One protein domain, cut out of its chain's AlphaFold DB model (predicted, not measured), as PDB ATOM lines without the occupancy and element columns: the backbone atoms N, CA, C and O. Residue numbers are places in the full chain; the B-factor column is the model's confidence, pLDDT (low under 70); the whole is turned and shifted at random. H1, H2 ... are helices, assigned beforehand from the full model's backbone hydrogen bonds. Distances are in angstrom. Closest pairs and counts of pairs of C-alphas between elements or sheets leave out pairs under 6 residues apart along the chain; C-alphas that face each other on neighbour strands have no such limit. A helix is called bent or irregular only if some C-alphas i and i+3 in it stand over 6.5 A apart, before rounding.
ATOM      1  N   ASP A  14     177.222 166.202  99.357       86.12
ATOM      2  CA  ASP A  14     178.373 167.101  99.210       86.12
ATOM      3  C   ASP A  14     178.531 168.015 100.436       86.12
ATOM      4  O   ASP A  14     179.626 168.195 100.953       86.12
ATOM      5  N   GLN A  15     177.426 168.533 100.989       83.56
ATOM      6  CA  GLN A  15     177.463 169.325 102.225       83.56
ATOM      7  C   GLN A  15     177.917 168.503 103.430       83.56
ATOM      8  O   GLN A  15     178.646 169.005 104.287       83.56
ATOM      9  N   PHE A  16     177.464 167.255 103.527       85.25
ATOM     10  CA  PHE A  16     177.883 166.343 104.583       85.25
ATOM     11  C   PHE A  16     179.382 166.038 104.477       85.25
ATOM     12  O   PHE A  16     180.095 166.202 105.463       85.25
ATOM     13  N   GLU A  17     179.861 165.693 103.282       87.75
ATOM     14  CA  GLU A  17     181.268 165.403 102.990       87.75
ATOM     15  C   GLU A  17     182.176 166.624 103.222       87.75
ATOM     16  O   GLU A  17     183.257 166.482 103.790       87.75
ATOM     17  N   ASP A  18     181.712 167.834 102.898       84.50
ATOM     18  CA  ASP A  18     182.469 169.077 103.091       84.50
ATOM     19  C   ASP A  18     182.509 169.559 104.553       84.50
ATOM     20  O   ASP A  18     183.474 170.198 104.981       84.50
ATOM     21  N   SER A  19     181.441 169.330 105.328       79.50
ATOM     22  CA  SER A  19     181.288 169.913 106.672       79.50
ATOM     23  C   SER A  19     181.758 168.994 107.798       79.50
ATOM     24  O   SER A  19     182.349 169.476 108.768       79.50
ATOM     25  N   PHE A  20     181.546 167.680 107.687       80.62
ATOM     26  CA  PHE A  20     181.908 166.733 108.745       80.62
ATOM     27  C   PHE A  20     183.403 166.713 109.076       80.62
ATOM     28  O   PHE A  20     183.730 166.776 110.263       80.62
ATOM     29  N   PRO A  21     184.325 166.722 108.096       82.12
ATOM     30  CA  PRO A  21     185.754 166.790 108.389       82.12
ATOM     31  C   PRO A  21     186.151 168.063 109.145       82.12
ATOM     32  O   PRO A  21     187.040 168.022 109.991       82.12
ATOM     33  N   VAL A  22     185.468 169.186 108.901       79.75
ATOM     34  CA  VAL A  22     185.734 170.463 109.587       79.75
ATOM     35  C   VAL A  22     185.270 170.423 111.044       79.75
ATOM     36  O   VAL A  22     185.924 170.986 111.918       79.75
ATOM     37  N   VAL A  23     184.141 169.766 111.314       75.56
ATOM     38  CA  VAL A  23     183.510 169.753 112.643       75.56
ATOM     39  C   VAL A  23     184.022 168.607 113.518       75.56
ATOM     40  O   VAL A  23     184.135 168.767 114.732       75.56
ATOM     41  N   ALA A  24     184.331 167.458 112.917       76.81
ATOM     42  CA  ALA A  24     184.628 166.212 113.621       76.81
ATOM     43  C   ALA A  24     186.017 165.630 113.309       76.81
ATOM     44  O   ALA A  24     186.368 164.593 113.868       76.81
ATOM     45  N   ALA A  25     186.811 166.281 112.445       79.38
ATOM     46  CA  ALA A  25     188.143 165.821 112.033       79.38
ATOM     47  C   ALA A  25     188.168 164.361 111.527       79.38
ATOM     48  O   ALA A  25     189.171 163.662 111.674       79.38
ATOM     49  N   CYS A  26     187.065 163.899 110.929       80.06
ATOM     50  CA  CYS A  26     186.922 162.553 110.382       80.06
ATOM     51  C   CYS A  26     186.453 162.586 108.921       80.06
ATOM     52  O   CYS A  26     185.657 163.440 108.529       80.06
ATOM     53  N   GLY A  27     186.961 161.652 108.114       81.44
ATOM     54  CA  GLY A  27     186.419 161.381 106.783       81.44
ATOM     55  C   GLY A  27     185.114 160.597 106.897       81.44
ATOM     56  O   GLY A  27     184.973 159.769 107.796       81.44
ATOM     57  N   VAL A  28     184.170 160.861 105.997       85.81
ATOM     58  CA  VAL A  28     182.830 160.266 106.022       85.81
ATOM     59  C   VAL A  28     182.450 159.714 104.652       85.81
ATOM     60  O   VAL A  28     182.834 160.269 103.625       85.81
ATOM     61  N   GLY A  29     181.711 158.605 104.631       87.88
ATOM     62  CA  GLY A  29     181.255 157.941 103.412       87.88
ATOM     63  C   GLY A  29     179.740 157.995 103.208       87.88
ATOM     64  O   GLY A  29     178.977 158.566 103.991       87.88
ATOM     65  N   ARG A  30     179.270 157.357 102.131       88.50
ATOM     66  CA  ARG A  30     177.834 157.300 101.791       88.50
ATOM     67  C   ARG A  30     176.999 156.528 102.813       88.50
ATOM     68  O   ARG A  30     175.849 156.896 103.051       88.50
ATOM     69  N   ASP A  31     177.569 155.493 103.421       88.38
ATOM     70  CA  ASP A  31     176.889 154.730 104.470       88.38
ATOM     71  C   ASP A  31     176.710 155.565 105.743       88.38
ATOM     72  O   ASP A  31     175.621 155.568 106.328       88.38
ATOM     73  N   ASP A  32     177.727 156.352 106.106       88.12
ATOM     74  CA  ASP A  32     177.652 157.311 107.213       88.12
ATOM     75  C   ASP A  32     176.605 158.386 106.933       88.12
ATOM     76  O   ASP A  32     175.810 158.712 107.811       88.12
ATOM     77  N   PHE A  33     176.540 158.887 105.696       88.00
ATOM     78  CA  PHE A  33     175.546 159.878 105.284       88.00
ATOM     79  C   PHE A  33     174.111 159.361 105.417       88.00
ATOM     80  O   PHE A  33     173.250 160.041 105.983       88.00
ATOM     81  N   ARG A  34     173.841 158.139 104.935       87.06
ATOM     82  CA  ARG A  34     172.518 157.514 105.084       87.06
ATOM     83  C   ARG A  34     172.151 157.396 106.560       87.06
ATOM     84  O   ARG A  34     171.053 157.781 106.960       87.06
ATOM     85  N   ARG A  35     173.083 156.893 107.376       88.06
ATOM     86  CA  ARG A  35     172.840 156.690 108.805       88.06
ATOM     87  C   ARG A  35     172.657 158.008 109.553       88.06
ATOM     88  O   ARG A  35     171.804 158.092 110.434       88.06
ATOM     89  N   PHE A  36     173.423 159.026 109.186       87.00
ATOM     90  CA  PHE A  36     173.302 160.377 109.712       87.00
ATOM     91  C   PHE A  36     171.901 160.937 109.468       87.00
ATOM     92  O   PHE A  36     171.256 161.370 110.420       87.00
ATOM     93  N   GLY A  37     171.399 160.857 108.231       84.38
ATOM     94  CA  GLY A  37     170.049 161.308 107.886       84.38
ATOM     95  C   GLY A  37     168.971 160.644 108.746       84.38
ATOM     96  O   GLY A  37     168.160 161.337 109.351       84.38
ATOM     97  N   GLU A  38     169.017 159.314 108.885       86.00
ATOM     98  CA  GLU A  38     168.073 158.549 109.716       86.00
ATOM     99  C   GLU A  38     168.100 158.968 111.194       86.00
ATOM    100  O   GLU A  38     167.053 159.192 111.805       86.00
ATOM    101  N   VAL A  39     169.296 159.068 111.784       88.12
ATOM    102  CA  VAL A  39     169.467 159.388 113.210       88.12
ATOM    103  C   VAL A  39     169.049 160.827 113.499       88.12
ATOM    104  O   VAL A  39     168.327 161.079 114.464       88.12
ATOM    105  N   VAL A  40     169.486 161.772 112.670       86.88
ATOM    106  CA  VAL A  40     169.204 163.197 112.861       86.88
ATOM    107  C   VAL A  40     167.729 163.487 112.628       86.88
ATOM    108  O   VAL A  40     167.129 164.174 113.450       86.88
ATOM    109  N   ALA A  41     167.124 162.929 111.576       84.94
ATOM    110  CA  ALA A  41     165.699 163.092 111.310       84.94
ATOM    111  C   ALA A  41     164.850 162.603 112.484       84.94
ATOM    112  O   ALA A  41     164.010 163.347 112.984       84.94
ATOM    113  N   ARG A  42     165.126 161.389 112.979       86.31
ATOM    114  CA  ARG A  42     164.427 160.833 114.141       86.31
ATOM    115  C   ARG A  42     164.562 161.740 115.363       86.31
ATOM    116  O   ARG A  42     163.556 162.117 115.951       86.31
ATOM    117  N   ASN A  43     165.787 162.146 115.695       87.88
ATOM    118  CA  ASN A  43     166.036 162.999 116.855       87.88
ATOM    119  C   ASN A  43     165.369 164.379 116.725       87.88
ATOM    120  O   ASN A  43     164.880 164.906 117.718       87.88
ATOM    121  N   ILE A  44     165.330 164.971 115.525       86.56
ATOM    122  CA  ILE A  44     164.635 166.246 115.292       86.56
ATOM    123  C   ILE A  44     163.123 166.069 115.451       86.56
ATOM    124  O   ILE A  44     162.490 166.913 116.081       86.56
ATOM    125  N   CYS A  45     162.549 164.983 114.929       85.75
ATOM    126  CA  CYS A  45     161.126 164.685 115.081       85.75
ATOM    127  C   CYS A  45     160.728 164.419 116.540       85.75
ATOM    128  O   CYS A  45     159.640 164.819 116.942       85.75
ATOM    129  N   ASP A  46     161.603 163.812 117.344       89.06
ATOM    130  CA  ASP A  46     161.338 163.527 118.761       89.06
ATOM    131  C   ASP A  46     161.241 164.807 119.621       89.06
ATOM    132  O   ASP A  46     160.536 164.825 120.634       89.06
ATOM    133  N   LEU A  47     161.895 165.909 119.222       89.00
ATOM    134  CA  LEU A  47     161.922 167.158 119.996       89.00
ATOM    135  C   LEU A  47     160.530 167.817 120.140       89.00
ATOM    136  O   LEU A  47     160.154 168.128 121.273       89.00
ATOM    137  N   PRO A  48     159.732 168.013 119.066       87.19
ATOM    138  CA  PRO A  48     158.346 168.454 119.190       87.19
ATOM    139  C   PRO A  48     157.470 167.514 120.018       87.19
ATOM    140  O   PRO A  48     156.668 167.999 120.809       87.19
ATOM    141  N   PHE A  49     157.622 166.189 119.896       87.75
ATOM    142  CA  PHE A  49     156.833 165.246 120.702       87.75
ATOM    143  C   PHE A  49     157.124 165.400 122.197       87.75
ATOM    144  O   PHE A  49     156.201 165.432 123.011       87.75
ATOM    145  N   ALA A  50     158.397 165.565 122.559       87.38
ATOM    146  CA  ALA A  50     158.794 165.830 123.936       87.38
ATOM    147  C   ALA A  50     158.256 167.179 124.451       87.38
ATOM    148  O   ALA A  50     157.803 167.262 125.590       87.38
ATOM    149  N   ALA A  51     158.253 168.224 123.616       87.50
ATOM    150  CA  ALA A  51     157.687 169.525 123.977       87.50
ATOM    151  C   ALA A  51     156.152 169.476 124.132       87.50
ATOM    152  O   ALA A  51     155.601 170.035 125.083       87.50
ATOM    153  N   ALA A  52     155.462 168.747 123.249       85.94
ATOM    154  CA  ALA A  52     154.012 168.555 123.284       85.94
ATOM    155  C   ALA A  52     153.534 167.853 124.565       85.94
ATOM    156  O   ALA A  52     152.432 168.115 125.044       85.94
ATOM    157  N   ALA A  53     154.369 166.989 125.154       84.12
ATOM    158  CA  ALA A  53     154.068 166.345 126.432       84.12
ATOM    159  C   ALA A  53     153.953 167.346 127.599       84.12
ATOM    160  O   ALA A  53     153.333 167.038 128.614       84.12
ATOM    161  N   ILE A  54     154.543 168.539 127.460       79.75
ATOM    162  CA  ILE A  54     154.590 169.581 128.494       79.75
ATOM    163  C   ILE A  54     153.625 170.731 128.164       79.75
ATOM    164  O   ILE A  54     153.043 171.326 129.071       79.75
ATOM    165  N   ARG A  55     153.429 171.049 126.875       74.75
ATOM    166  CA  ARG A  55     152.644 172.205 126.414       74.75
ATOM    167  C   ARG A  55     151.630 171.801 125.341       74.75
ATOM    168  O   ARG A  55     151.990 171.243 124.313       74.75
ATOM    169  N   GLN A  56     150.355 172.119 125.563       68.00
ATOM    170  CA  GLN A  56     149.231 171.520 124.824       68.00
ATOM    171  C   GLN A  56     148.747 172.285 123.576       68.00
ATOM    172  O   GLN A  56     147.786 171.848 122.949       68.00
ATOM    173  N   TYR A  57     149.360 173.417 123.207       78.56
ATOM    174  CA  TYR A  57     148.801 174.301 122.169       78.56
ATOM    175  C   TYR A  57     149.797 174.651 121.063       78.56
ATOM    176  O   TYR A  57     149.779 174.047 119.997       78.56
ATOM    177  N   ILE A  58     150.666 175.632 121.302       86.12
ATOM    178  CA  ILE A  58     151.680 176.066 120.341       86.12
ATOM    179  C   ILE A  58     153.036 175.720 120.938       86.12
ATOM    180  O   ILE A  58     153.346 176.158 122.047       86.12
ATOM    181  N   ILE A  59     153.814 174.927 120.203       85.50
ATOM    182  CA  ILE A  59     155.208 174.636 120.532       85.50
ATOM    183  C   ILE A  59     156.046 175.782 119.975       85.50
ATOM    184  O   ILE A  59     156.158 175.952 118.761       85.50
ATOM    185  N   ASP A  60     156.617 176.573 120.869       85.69
ATOM    186  CA  ASP A  60     157.630 177.565 120.552       85.69
ATOM    187  C   ASP A  60     159.029 176.923 120.572       85.69
ATOM    188  O   ASP A  60     159.272 175.910 121.230       85.69
ATOM    189  N   CYS A  61     159.998 177.532 119.888       82.38
ATOM    190  CA  CYS A  61     161.394 177.085 119.916       82.38
ATOM    191  C   CYS A  61     161.981 177.022 121.341       82.38
ATOM    192  O   CYS A  61     162.904 176.247 121.598       82.38
ATOM    193  N   THR A  62     161.474 177.840 122.267       83.69
ATOM    194  CA  THR A  62     161.859 177.823 123.685       83.69
ATOM    195  C   THR A  62     161.347 176.594 124.436       83.69
ATOM    196  O   THR A  62     162.003 176.183 125.395       83.69
ATOM    197  N   ASP A  63     160.268 175.967 123.961       86.25
ATOM    198  CA  ASP A  63     159.686 174.753 124.545       86.25
ATOM    199  C   ASP A  63     160.477 173.489 124.177       86.25
ATOM    200  O   ASP A  63     160.359 172.458 124.841       86.25
ATOM    201  N   LEU A  64     161.306 173.548 123.126       88.38
ATOM    202  CA  LEU A  64     162.131 172.414 122.725       88.38
ATOM    203  C   LEU A  64     163.173 172.101 123.816       88.38
ATOM    204  O   LEU A  64     163.886 173.012 124.271       88.38
ATOM    205  N   PRO A  65     163.348 170.818 124.193       87.56
ATOM    206  CA  PRO A  65     164.271 170.396 125.247       87.56
ATOM    207  C   PRO A  65     165.732 170.395 124.763       87.56
ATOM    208  O   PRO A  65     166.457 169.406 124.846       87.56
ATOM    209  N   LEU A  66     166.194 171.531 124.240       87.69
ATOM    210  CA  LEU A  66     167.564 171.723 123.792       87.69
ATOM    211  C   LEU A  66     168.465 171.967 125.004       87.69
ATOM    212  O   LEU A  66     168.301 172.947 125.745       87.69
ATOM    213  N   THR A  67     169.459 171.103 125.182       88.75
ATOM    214  CA  THR A  67     170.489 171.288 126.208       88.75
ATOM    215  C   THR A  67     171.298 172.560 125.940       88.75
ATOM    216  O   THR A  67     171.382 173.045 124.808       88.75
ATOM    217  N   LYS A  68     171.944 173.114 126.977       85.19
ATOM    218  CA  LYS A  68     172.818 174.294 126.828       85.19
ATOM    219  C   LYS A  68     173.920 174.063 125.785       85.19
ATOM    220  O   LYS A  68     174.215 174.965 125.005       85.19
ATOM    221  N   GLY A  69     174.480 172.850 125.746       85.19
ATOM    222  CA  GLY A  69     175.482 172.450 124.756       85.19
ATOM    223  C   GLY A  69     174.936 172.485 123.329       85.19
ATOM    224  O   GLY A  69     175.561 173.083 122.459       85.19
ATOM    225  N   LEU A  70     173.732 171.947 123.109       84.06
ATOM    226  CA  LEU A  70     173.097 171.947 121.788       84.06
ATOM    227  C   LEU A  70     172.704 173.362 121.323       84.06
ATOM    228  O   LEU A  70     172.833 173.702 120.146       84.06
ATOM    229  N   ARG A  71     172.281 174.237 122.246       83.69
ATOM    230  CA  ARG A  71     172.048 175.658 121.926       83.69
ATOM    231  C   ARG A  71     173.344 176.353 121.514       83.69
ATOM    232  O   ARG A  71     173.350 177.056 120.507       83.69
ATOM    233  N   ALA A  72     174.442 176.125 122.235       81.81
ATOM    234  CA  ALA A  72     175.744 176.692 121.886       81.81
ATOM    235  C   ALA A  72     176.244 176.197 120.515       81.81
ATOM    236  O   ALA A  72     176.709 177.001 119.707       81.81
ATOM    237  N   SER A  73     176.078 174.906 120.207       79.12
ATOM    238  CA  SER A  73     176.488 174.353 118.911       79.12
ATOM    239  C   SER A  73     175.634 174.858 117.749       79.12
ATOM    240  O   SER A  73     176.145 174.988 116.641       79.12
ATOM    241  N   SER A  74     174.365 175.215 117.973       75.38
ATOM    242  CA  SER A  74     173.522 175.798 116.917       75.38
ATOM    243  C   SER A  74     174.082 177.126 116.373       75.38
ATOM    244  O   SER A  74     173.976 177.404 115.177       75.38
ATOM    245  N   GLY A  75     174.746 177.918 117.226       69.19
ATOM    246  CA  GLY A  75     175.467 179.127 116.821       69.19
ATOM    247  C   GLY A  75     176.679 178.825 115.938       69.19
ATOM    248  O   GLY A  75     176.897 179.517 114.946       69.19
TER     249      GLY A  75
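This is residues 14 to 75 of the 91 residues of an uncharacterized protein of Rhodococcus koreensis (UniProt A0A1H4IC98). A loose, open frame: the long helix H2 makes the longest axis, the short helix H1 makes a corner near its beginning, and from its other end residues 53 to 67 fold back toward the short helix H3. The 62 printed residues have three named helices in the order H1, H2, H3 and no named strand; the class is all helix. The radius of gyration of the C-alphas is 14.7 A, and the elongated outline spans 42 by 23 by 15 A.

H1, residues 14 to 24, and H2, residues 30 to 52, are close but not clearly touching; their closest C-alphas, of Phe 16 and Phe 33, are 6.9 A apart. Their lines are about perpendicular, at 77 degrees. H3, residues 68 to 75, is apart from both. O i to N i+4 pairs are within hydrogen-bond range in 5 of 7 for H1, 17 of 19 for H2 and 3 of 4 for H3.

H1 begins at C-alpha 14 (178.373, 167.101, 99.210) and is only just irregular, with C-alphas 18 and 21 6.6 A apart. H2 measures 34.0 A. H3 ends at C-alpha 75 (175.467, 179.127, 116.821).

The link H2 to H3 is long. The printed part has no cut; residues 56 and 75 have pLDDT under 70.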